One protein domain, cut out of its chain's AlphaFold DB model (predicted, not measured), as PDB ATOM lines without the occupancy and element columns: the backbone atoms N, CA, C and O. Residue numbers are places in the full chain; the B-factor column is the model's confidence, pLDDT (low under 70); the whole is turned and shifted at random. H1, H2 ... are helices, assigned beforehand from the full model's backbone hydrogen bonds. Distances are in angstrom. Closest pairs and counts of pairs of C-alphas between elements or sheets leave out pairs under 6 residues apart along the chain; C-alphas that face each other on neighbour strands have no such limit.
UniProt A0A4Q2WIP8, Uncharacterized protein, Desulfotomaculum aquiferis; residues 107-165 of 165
ATOM      1  N   LYS A 107     112.595  93.626 172.594       96.88
ATOM      2  CA  LYS A 107     111.614  94.627 173.047       96.88
ATOM      3  C   LYS A 107     111.974  96.083 172.686       96.88
ATOM      4  O   LYS A 107     111.097  96.766 172.152       96.88
ATOM      5  N   PRO A 108     113.217  96.573 172.882       97.88
ATOM      6  CA  PRO A 108     113.569  97.951 172.526       97.88
ATOM      7  C   PRO A 108     113.381  98.246 171.037       97.88
ATOM      8  O   PRO A 108     112.929  99.329 170.661       97.88
ATOM      9  N   PHE A 109     113.731  97.282 170.181       97.88
ATOM     10  CA  PHE A 109     113.594  97.403 168.734       97.88
ATOM     11  C   PHE A 109     112.131  97.308 168.307       97.88
ATOM     12  O   PHE A 109     111.696  98.127 167.502       97.88
ATOM     13  N   TYR A 110     111.367  96.369 168.873       96.75
ATOM     14  CA  TYR A 110     109.932  96.228 168.619       96.75
ATOM     15  C   TYR A 110     109.167  97.512 168.943       96.75
ATOM     16  O   TYR A 110     108.476  98.061 168.083       96.75
ATOM     17  N   ASP A 111     109.320  98.015 170.170       96.94
ATOM     18  CA  ASP A 111     108.582  99.177 170.661       96.94
ATOM     19  C   ASP A 111     108.967 100.438 169.873       96.94
ATOM     20  O   ASP A 111     108.102 101.238 169.501       96.94
ATOM     21  N   THR A 112     110.251 100.581 169.522       97.38
ATOM     22  CA  THR A 112     110.717 101.706 168.701       97.38
ATOM     23  C   THR A 112     110.220 101.595 167.260       97.38
ATOM     24  O   THR A 112     109.781 102.592 166.691       97.38
ATOM     25  N   LEU A 113     110.225 100.406 166.654       94.88
ATOM     26  CA  LEU A 113     109.710 100.200 165.299       94.88
ATOM     27  C   LEU A 113     108.189 100.421 165.238       94.88
ATOM     28  O   LEU A 113     107.700 101.054 164.302       94.88
ATOM     29  N   ARG A 114     107.440 100.000 166.268       93.94
ATOM     30  CA  ARG A 114     106.005 100.297 166.394       93.94
ATOM     31  C   ARG A 114     105.784 101.803 166.416       93.94
ATOM     32  O   ARG A 114     104.924 102.315 165.698       93.94
ATOM     33  N   ARG A 115     106.604 102.518 167.191       95.25
ATOM     34  CA  ARG A 115     106.564 103.977 167.241       95.25
ATOM     35  C   ARG A 115     106.900 104.606 165.890       95.25
ATOM     36  O   ARG A 115     106.180 105.516 165.489       95.25
ATOM     37  N   CYS A 116     107.904 104.091 165.169       93.19
ATOM     38  CA  CYS A 116     108.251 104.552 163.819       93.19
ATOM     39  C   CYS A 116     107.040 104.524 162.885       93.19
ATOM     40  O   CYS A 116     106.799 105.490 162.167       93.19
ATOM     41  N   PHE A 117     106.253 103.446 162.918       87.81
ATOM     42  CA  PHE A 117     105.054 103.322 162.090       87.81
ATOM     43  C   PHE A 117     103.919 104.249 162.511       87.81
ATOM     44  O   PHE A 117     103.190 104.729 161.650       87.81
ATOM     45  N   THR A 118     103.789 104.555 163.801       91.19
ATOM     46  CA  THR A 118     102.813 105.548 164.267       91.19
ATOM     47  C   THR A 118     103.153 106.963 163.795       91.19
ATOM     48  O   THR A 118     102.247 107.723 163.474       91.19
ATOM     49  N   ILE A 119     104.440 107.333 163.759       93.38
ATOM     50  CA  ILE A 119     104.870 108.714 163.464       93.38
ATOM     51  C   ILE A 119     105.440 108.912 162.050       93.38
ATOM     52  O   ILE A 119     105.809 110.028 161.694       93.38
ATOM     53  N   GLY A 120     105.567 107.843 161.261       90.12
ATOM     54  CA  GLY A 120     106.099 107.864 159.893       90.12
ATOM     55  C   GLY A 120     107.603 108.154 159.767       90.12
ATOM     56  O   GLY A 120     108.087 108.391 158.663       90.12
ATOM     57  N   LYS A 121     108.362 108.161 160.870       93.81
ATOM     58  CA  LYS A 121     109.806 108.465 160.903       93.81
ATOM     59  C   LYS A 121     110.497 107.785 162.082       93.81
ATOM     60  O   LYS A 121     109.831 107.344 163.012       93.81
ATOM     61  N   ILE A 122     111.831 107.744 162.076       95.88
ATOM     62  CA  ILE A 122     112.599 107.290 163.244       95.88
ATOM     63  C   ILE A 122     112.370 108.269 164.418       95.88
ATOM     64  O   ILE A 122     112.516 109.479 164.211       95.88
ATOM     65  N   PRO A 123     112.001 107.784 165.622       97.06
ATOM     66  CA  PRO A 123     111.836 108.602 166.820       97.06
ATOM     67  C   PRO A 123     113.083 109.404 167.180       97.06
ATOM     68  O   PRO A 123     114.208 109.048 166.819       97.06
ATOM     69  N   ALA A 124     112.883 110.484 167.935       97.25
ATOM     70  CA  ALA A 124     113.997 111.248 168.478       97.25
ATOM     71  C   ALA A 124     114.826 110.380 169.437       97.25
ATOM     72  O   ALA A 124     114.309 109.464 170.076       97.25
ATOM     73  N   LYS A 125     116.121 110.684 169.567       96.88
ATOM     74  CA  LYS A 125     117.037 109.859 170.364       96.88
ATOM     75  C   LYS A 125     116.591 109.711 171.822       96.88
ATOM     76  O   LYS A 125     116.715 108.623 172.371       96.88
ATOM     77  N   ASP A 126     116.048 110.772 172.410       97.69
ATOM     78  CA  ASP A 126     115.545 110.762 173.788       97.69
ATOM     79  C   ASP A 126     114.364 109.794 173.953       97.69
ATOM     80  O   ASP A 126     114.325 109.013 174.897       97.69
ATOM     81  N   GLU A 127     113.467 109.743 172.967       98.12
ATOM     82  CA  GLU A 127     112.332 108.816 172.962       98.12
ATOM     83  C   GLU A 127     112.788 107.353 172.831       98.12
ATOM     84  O   GLU A 127     112.258 106.468 173.502       98.12
ATOM     85  N   ILE A 128     113.822 107.092 172.021       98.50
ATOM     86  CA  ILE A 128     114.451 105.763 171.940       98.50
ATOM     87  C   ILE A 128     115.056 105.378 173.298       98.50
ATOM     88  O   ILE A 128     114.886 104.246 173.749       98.50
ATOM     89  N   VAL A 129     115.734 106.311 173.974       98.38
ATOM     90  CA  VAL A 129     116.303 106.080 175.311       98.38
ATOM     91  C   VAL A 129     115.214 105.732 176.329       98.38
ATOM     92  O   VAL A 129     115.390 104.790 177.104       98.38
ATOM     93  N   ASP A 130     114.070 106.413 176.301       98.19
ATOM     94  CA  ASP A 130     112.947 106.114 177.197       98.19
ATOM     95  C   ASP A 130     112.356 104.718 176.959       98.19
ATOM     96  O   ASP A 130     111.980 104.028 177.910       98.19
ATOM     97  N   ILE A 131     112.305 104.270 175.702       98.12
ATOM     98  CA  ILE A 131     111.909 102.900 175.351       98.12
ATOM     99  C   ILE A 131     112.938 101.890 175.883       98.12
ATOM    100  O   ILE A 131     112.574 100.889 176.506       98.12
ATOM    101  N   MET A 132     114.233 102.163 175.698       98.06
ATOM    102  CA  MET A 132     115.311 101.298 176.186       98.06
ATOM    103  C   MET A 132     115.275 101.128 177.709       98.06
ATOM    104  O   MET A 132     115.407 100.007 178.201       98.06
ATOM    105  N   LYS A 133     115.044 102.208 178.467       96.94
ATOM    106  CA  LYS A 133     114.941 102.172 179.939       96.94
ATOM    107  C   LYS A 133     113.805 101.272 180.436       96.94
ATOM    108  O   LYS A 133     113.906 100.694 181.513       96.94
ATOM    109  N   LYS A 134     112.749 101.098 179.636       95.94
ATOM    110  CA  LYS A 134     111.595 100.227 179.932       95.94
ATOM    111  C   LYS A 134     111.798  98.767 179.501       95.94
ATOM    112  O   LYS A 134     110.870  97.969 179.615       95.94
ATOM    113  N   SER A 135     112.977  98.417 178.984       93.69
ATOM    114  CA  SER A 135     113.234  97.129 178.327       93.69
ATOM    115  C   SER A 135     114.206  96.204 179.074       93.69
ATOM    116  O   SER A 135     114.614  95.202 178.504       93.69
ATOM    117  N   GLN A 136     114.574  96.513 180.326       91.00
ATOM    118  CA  GLN A 136     115.424  95.657 181.182       91.00
ATOM    119  C   GLN A 136     116.752  95.228 180.518       91.00
ATOM    120  O   GLN A 136     117.126  94.060 180.514       91.00
ATOM    121  N   LEU A 137     117.477  96.189 179.937       94.25
ATOM    122  CA  LEU A 137     118.724  95.917 179.218       94.25
ATOM    123  C   LEU A 137     119.870  95.511 180.152       94.25
ATOM    124  O   LEU A 137     120.172  96.203 181.125       94.25
ATOM    125  N   TYR A 138     120.589  94.451 179.784       93.50
ATOM    126  CA  TYR A 138     121.726  93.960 180.555       93.50
ATOM    127  C   TYR A 138     122.871  94.983 180.639       93.50
ATOM    128  O   TYR A 138     123.460  95.385 179.624       93.50
ATOM    129  N   ARG A 139     123.204  95.377 181.878       91.56
ATOM    130  CA  ARG A 139     124.318  96.275 182.241       91.56
ATOM    131  C   ARG A 139     124.364  97.574 181.422       91.56
ATOM    132  O   ARG A 139     125.431  98.023 180.997       91.56
ATOM    133  N   VAL A 140     123.201  98.178 181.168       92.31
ATOM    134  CA  VAL A 140     123.093  99.543 180.623       92.31
ATOM    135  C   VAL A 140     122.659 100.479 181.743       92.31
ATOM    136  O   VAL A 140     121.476 100.584 182.043       92.31
ATOM    137  N   GLU A 141     123.629 101.144 182.366       89.94
ATOM    138  CA  GLU A 141     123.392 101.872 183.624       89.94
ATOM    139  C   GLU A 141     123.459 103.395 183.464       89.94
ATOM    140  O   GLU A 141     122.734 104.124 184.135       89.94
ATOM    141  N   SER A 142     124.297 103.902 182.552       95.19
ATOM    142  CA  SER A 142     124.482 105.345 182.375       95.19
ATOM    143  C   SER A 142     123.665 105.916 181.217       95.19
ATOM    144  O   SER A 142     123.567 105.317 180.141       95.19
ATOM    145  N   GLU A 143     123.172 107.145 181.391       95.44
ATOM    146  CA  GLU A 143     122.488 107.918 180.343       95.44
ATOM    147  C   GLU A 143     123.343 108.038 179.070       95.44
ATOM    148  O   GLU A 143     122.856 107.872 177.951       95.44
ATOM    149  N   SER A 144     124.655 108.245 179.222       96.69
ATOM    150  CA  SER A 144     125.594 108.287 178.097       96.69
ATOM    151  C   SER A 144     125.687 106.950 177.350       96.69
ATOM    152  O   SER A 144     125.839 106.936 176.127       96.69
ATOM    153  N   THR A 145     125.564 105.815 178.042       96.00
ATOM    154  CA  THR A 145     125.555 104.485 177.414       96.00
ATOM    155  C   THR A 145     124.235 104.219 176.708       96.00
ATOM    156  O   THR A 145     124.265 103.759 175.565       96.00
ATOM    157  N   PHE A 146     123.101 104.592 177.310       97.81
ATOM    158  CA  PHE A 146     121.801 104.577 176.633       97.81
ATOM    159  C   PHE A 146     121.843 105.393 175.341       97.81
ATOM    160  O   PHE A 146     121.544 104.865 174.275       97.81
ATOM    161  N   ARG A 147     122.309 106.645 175.393       97.75
ATOM    162  CA  ARG A 147     122.393 107.520 174.212       97.75
ATOM    163  C   ARG A 147     123.308 106.982 173.119       97.75
ATOM    164  O   ARG A 147     123.003 107.175 171.944       97.75
ATOM    165  N   ARG A 148     124.426 106.335 173.459       96.31
ATOM    166  CA  ARG A 148     125.292 105.688 172.455       96.31
ATOM    167  C   ARG A 148     124.588 104.495 171.812       96.31
ATOM    168  O   ARG A 148     124.540 104.418 170.593       96.31
ATOM    169  N   ARG A 149     123.982 103.617 172.612       97.31
ATOM    170  CA  ARG A 149     123.287 102.408 172.131       97.31
ATOM    171  C   ARG A 149     121.961 102.710 171.414       97.31
ATOM    172  O   ARG A 149     121.573 101.973 170.513       97.31
ATOM    173  N   ALA A 150     121.322 103.842 171.702       98.31
ATOM    174  CA  ALA A 150     120.165 104.338 170.956       98.31
ATOM    175  C   ALA A 150     120.493 104.628 169.478       98.31
ATOM    176  O   ALA A 150     119.626 104.467 168.621       98.31
ATOM    177  N   SER A 151     121.744 105.003 169.156       98.06
ATOM    178  CA  SER A 151     122.189 105.120 167.758       98.06
ATOM    179  C   SER A 151     122.066 103.794 167.011       98.06
ATOM    180  O   SER A 151     121.717 103.787 165.833       98.06
ATOM    181  N   THR A 152     122.298 102.675 167.700       98.31
ATOM    182  CA  THR A 152     122.220 101.348 167.097       98.31
ATOM    183  C   THR A 152     120.786 100.980 166.753       98.31
ATOM    184  O   THR A 152     120.526 100.566 165.626       98.31
ATOM    185  N   ILE A 153     119.833 101.243 167.655       98.56
ATOM    186  CA  ILE A 153     118.404 101.088 167.350       98.56
ATOM    187  C   ILE A 153     118.023 101.961 166.152       98.56
ATOM    188  O   ILE A 153     117.491 101.452 165.169       98.56
ATOM    189  N   ALA A 154     118.353 103.255 166.182       98.31
ATOM    190  CA  ALA A 154     118.030 104.170 165.088       98.31
ATOM    191  C   ALA A 154     118.618 103.714 163.739       98.31
ATOM    192  O   ALA A 154     117.922 103.730 162.724       98.31
ATOM    193  N   GLY A 155     119.881 103.280 163.725       98.25
ATOM    194  CA  GLY A 155     120.573 102.812 162.526       98.25
ATOM    195  C   GLY A 155     119.974 101.530 161.952       98.25
ATOM    196  O   GLY A 155     119.770 101.429 160.740       98.25
ATOM    197  N   TRP A 156     119.620 100.572 162.810       98.38
ATOM    198  CA  TRP A 156     119.005  99.317 162.380       98.38
ATOM    199  C   TRP A 156     117.588  99.541 161.866       98.38
ATOM    200  O   TRP A 156     117.240  99.038 160.802       98.38
ATOM    201  N   LEU A 157     116.783 100.359 162.548       96.94
ATOM    202  CA  LEU A 157     115.434 100.670 162.079       96.94
ATOM    203  C   LEU A 157     115.446 101.491 160.789       96.94
ATOM    204  O   LEU A 157     114.613 101.250 159.919       96.94
ATOM    205  N   LYS A 158     116.412 102.399 160.607       96.31
ATOM    206  CA  LYS A 158     116.610 103.079 159.321       96.31
ATOM    207  C   LYS A 158     116.857 102.068 158.202       96.31
ATOM    208  O   LYS A 158     116.211 102.156 157.164       96.31
ATOM    209  N   TRP A 159     117.727 101.084 158.436       97.31
ATOM    210  CA  TRP A 159     117.959 100.006 157.477       97.31
ATOM    211  C   TRP A 159     116.672  99.230 157.151       97.31
ATOM    212  O   TRP A 159     116.414  98.994 155.977       97.31
ATOM    213  N   ILE A 160     115.833  98.909 158.147       94.88
ATOM    214  CA  ILE A 160     114.530  98.248 157.928       94.88
ATOM    215  C   ILE A 160     113.609  99.114 157.058       94.88
ATOM    216  O   ILE A 160     113.001  98.613 156.116       94.88
ATOM    217  N   MET A 161     113.506 100.412 157.356       90.88
ATOM    218  CA  MET A 161     112.660 101.347 156.604       90.88
ATOM    219  C   MET A 161     113.133 101.511 155.153       90.88
ATOM    220  O   MET A 161     112.311 101.645 154.248       90.88
ATOM    221  N   ASP A 162     114.446 101.457 154.916       93.06
ATOM    222  CA  ASP A 162     115.032 101.527 153.577       93.06
ATOM    223  C   ASP A 162     114.767 100.256 152.740       93.06
ATOM    224  O   ASP A 162     114.866 100.323 151.520       93.06
ATOM    225  N   LEU A 163     114.378  99.119 153.341       90.62
ATOM    226  CA  LEU A 163     113.962  97.914 152.595       90.62
ATOM    227  C   LEU A 163     112.609  98.074 151.882       90.62
ATOM    228  O   LEU A 163     112.260  97.241 151.047       90.62
ATOM    229  N   GLN A 164     111.815  99.079 152.264       74.69
ATOM    230  CA  GLN A 164     110.495  99.340 151.681       74.69
ATOM    231  C   GLN A 164     110.534 100.317 150.498       74.69
ATOM    232  O   GLN A 164     109.481 100.606 149.930       74.69
ATOM    233  N   ARG A 165     111.713 100.854 150.181       66.94
ATOM    234  CA  ARG A 165     111.950 101.797 149.085       66.94
ATOM    235  C   ARG A 165     112.447 101.051 147.856       66.94
ATOM    236  O   ARG A 165     112.019 101.443 146.754       66.94
TER     237      ARG A 165
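What this domain is: This is residues 107 to 165 of the 165 residues of an uncharacterized protein of Desulfotomaculum aquiferis (UniProt A0A4Q2WIP8). One long helix, H3, runs along the longest axis of the model, and two shorter helices, H1 and H2, cross it on one side as a V, with the start of H1 near the end of H2. H2 packs on H3 with residues 146 to 154 of H3, and H1 with residues 153 to 157 of H3. The printed part has 59 residues with three named helices, in the order H1, H2, H3, and no named strand; its class is all helix. It is compact, with a radius of gyration of the C-alphas of 11.2 A, and the C-alphas span 36 by 17 by 17 A, a rod in outline.

Where its parts are: Find C-alpha 107 at (111.614, 94.627, 173.047); from there H1 runs through residues 107 to 119, 18.3 A from first to last C-alpha. Go on to C-alpha 125 at (117.037, 109.859, 170.364), where H2 begins; it takes residues 125 to 133 and is 12.5 A long. After residues 134 to 142 comes H3, the longest helix, residues 143 to 162, which measures 28.5 A and ends at C-alpha 162, at (115.032, 101.527, 153.577).

How they stand to each other: Look first at H1 and H2, a helical hairpin: they touch at a steep tilt of 39 degrees and run opposite ways. Their closest C-alphas are those of Pro 108 and Met 132, 5.3 A apart, and H1 touches H2 with residues 108 to 112 alone. H1 also touches H3, with residues 108 to 113 alone, at a steep tilt of 59 degrees, the same way; the closest C-alphas are those of Phe 109 and Ile 153, 6.2 A apart. H2 and H3 touch with 14 pairs of C-alphas within 8 A, the closest being those of Val 129 and Phe 146, 5.9 A apart. Their lines are about perpendicular, but only just, at 73 degrees. In the backbones of H1 and H2 you will find every O i to N i+4 pair within hydrogen-bond range; in H3 it is 14 of 16.

The domain as a whole: Set C-alpha 141 beside C-alpha 165: those of Glu 141 and Arg 165 are the two farthest apart in the domain, at 36.4 A. The printed part has no cut, and it ends at residue 165, the chain's last residue. The link from H1 to H2, residues 120 to 124, is tight, and the link from H2 to H3 is short; there is no long link. In the B-factor column the mean pLDDT of the printed part is 94.8, and residue 165 alone is under 70.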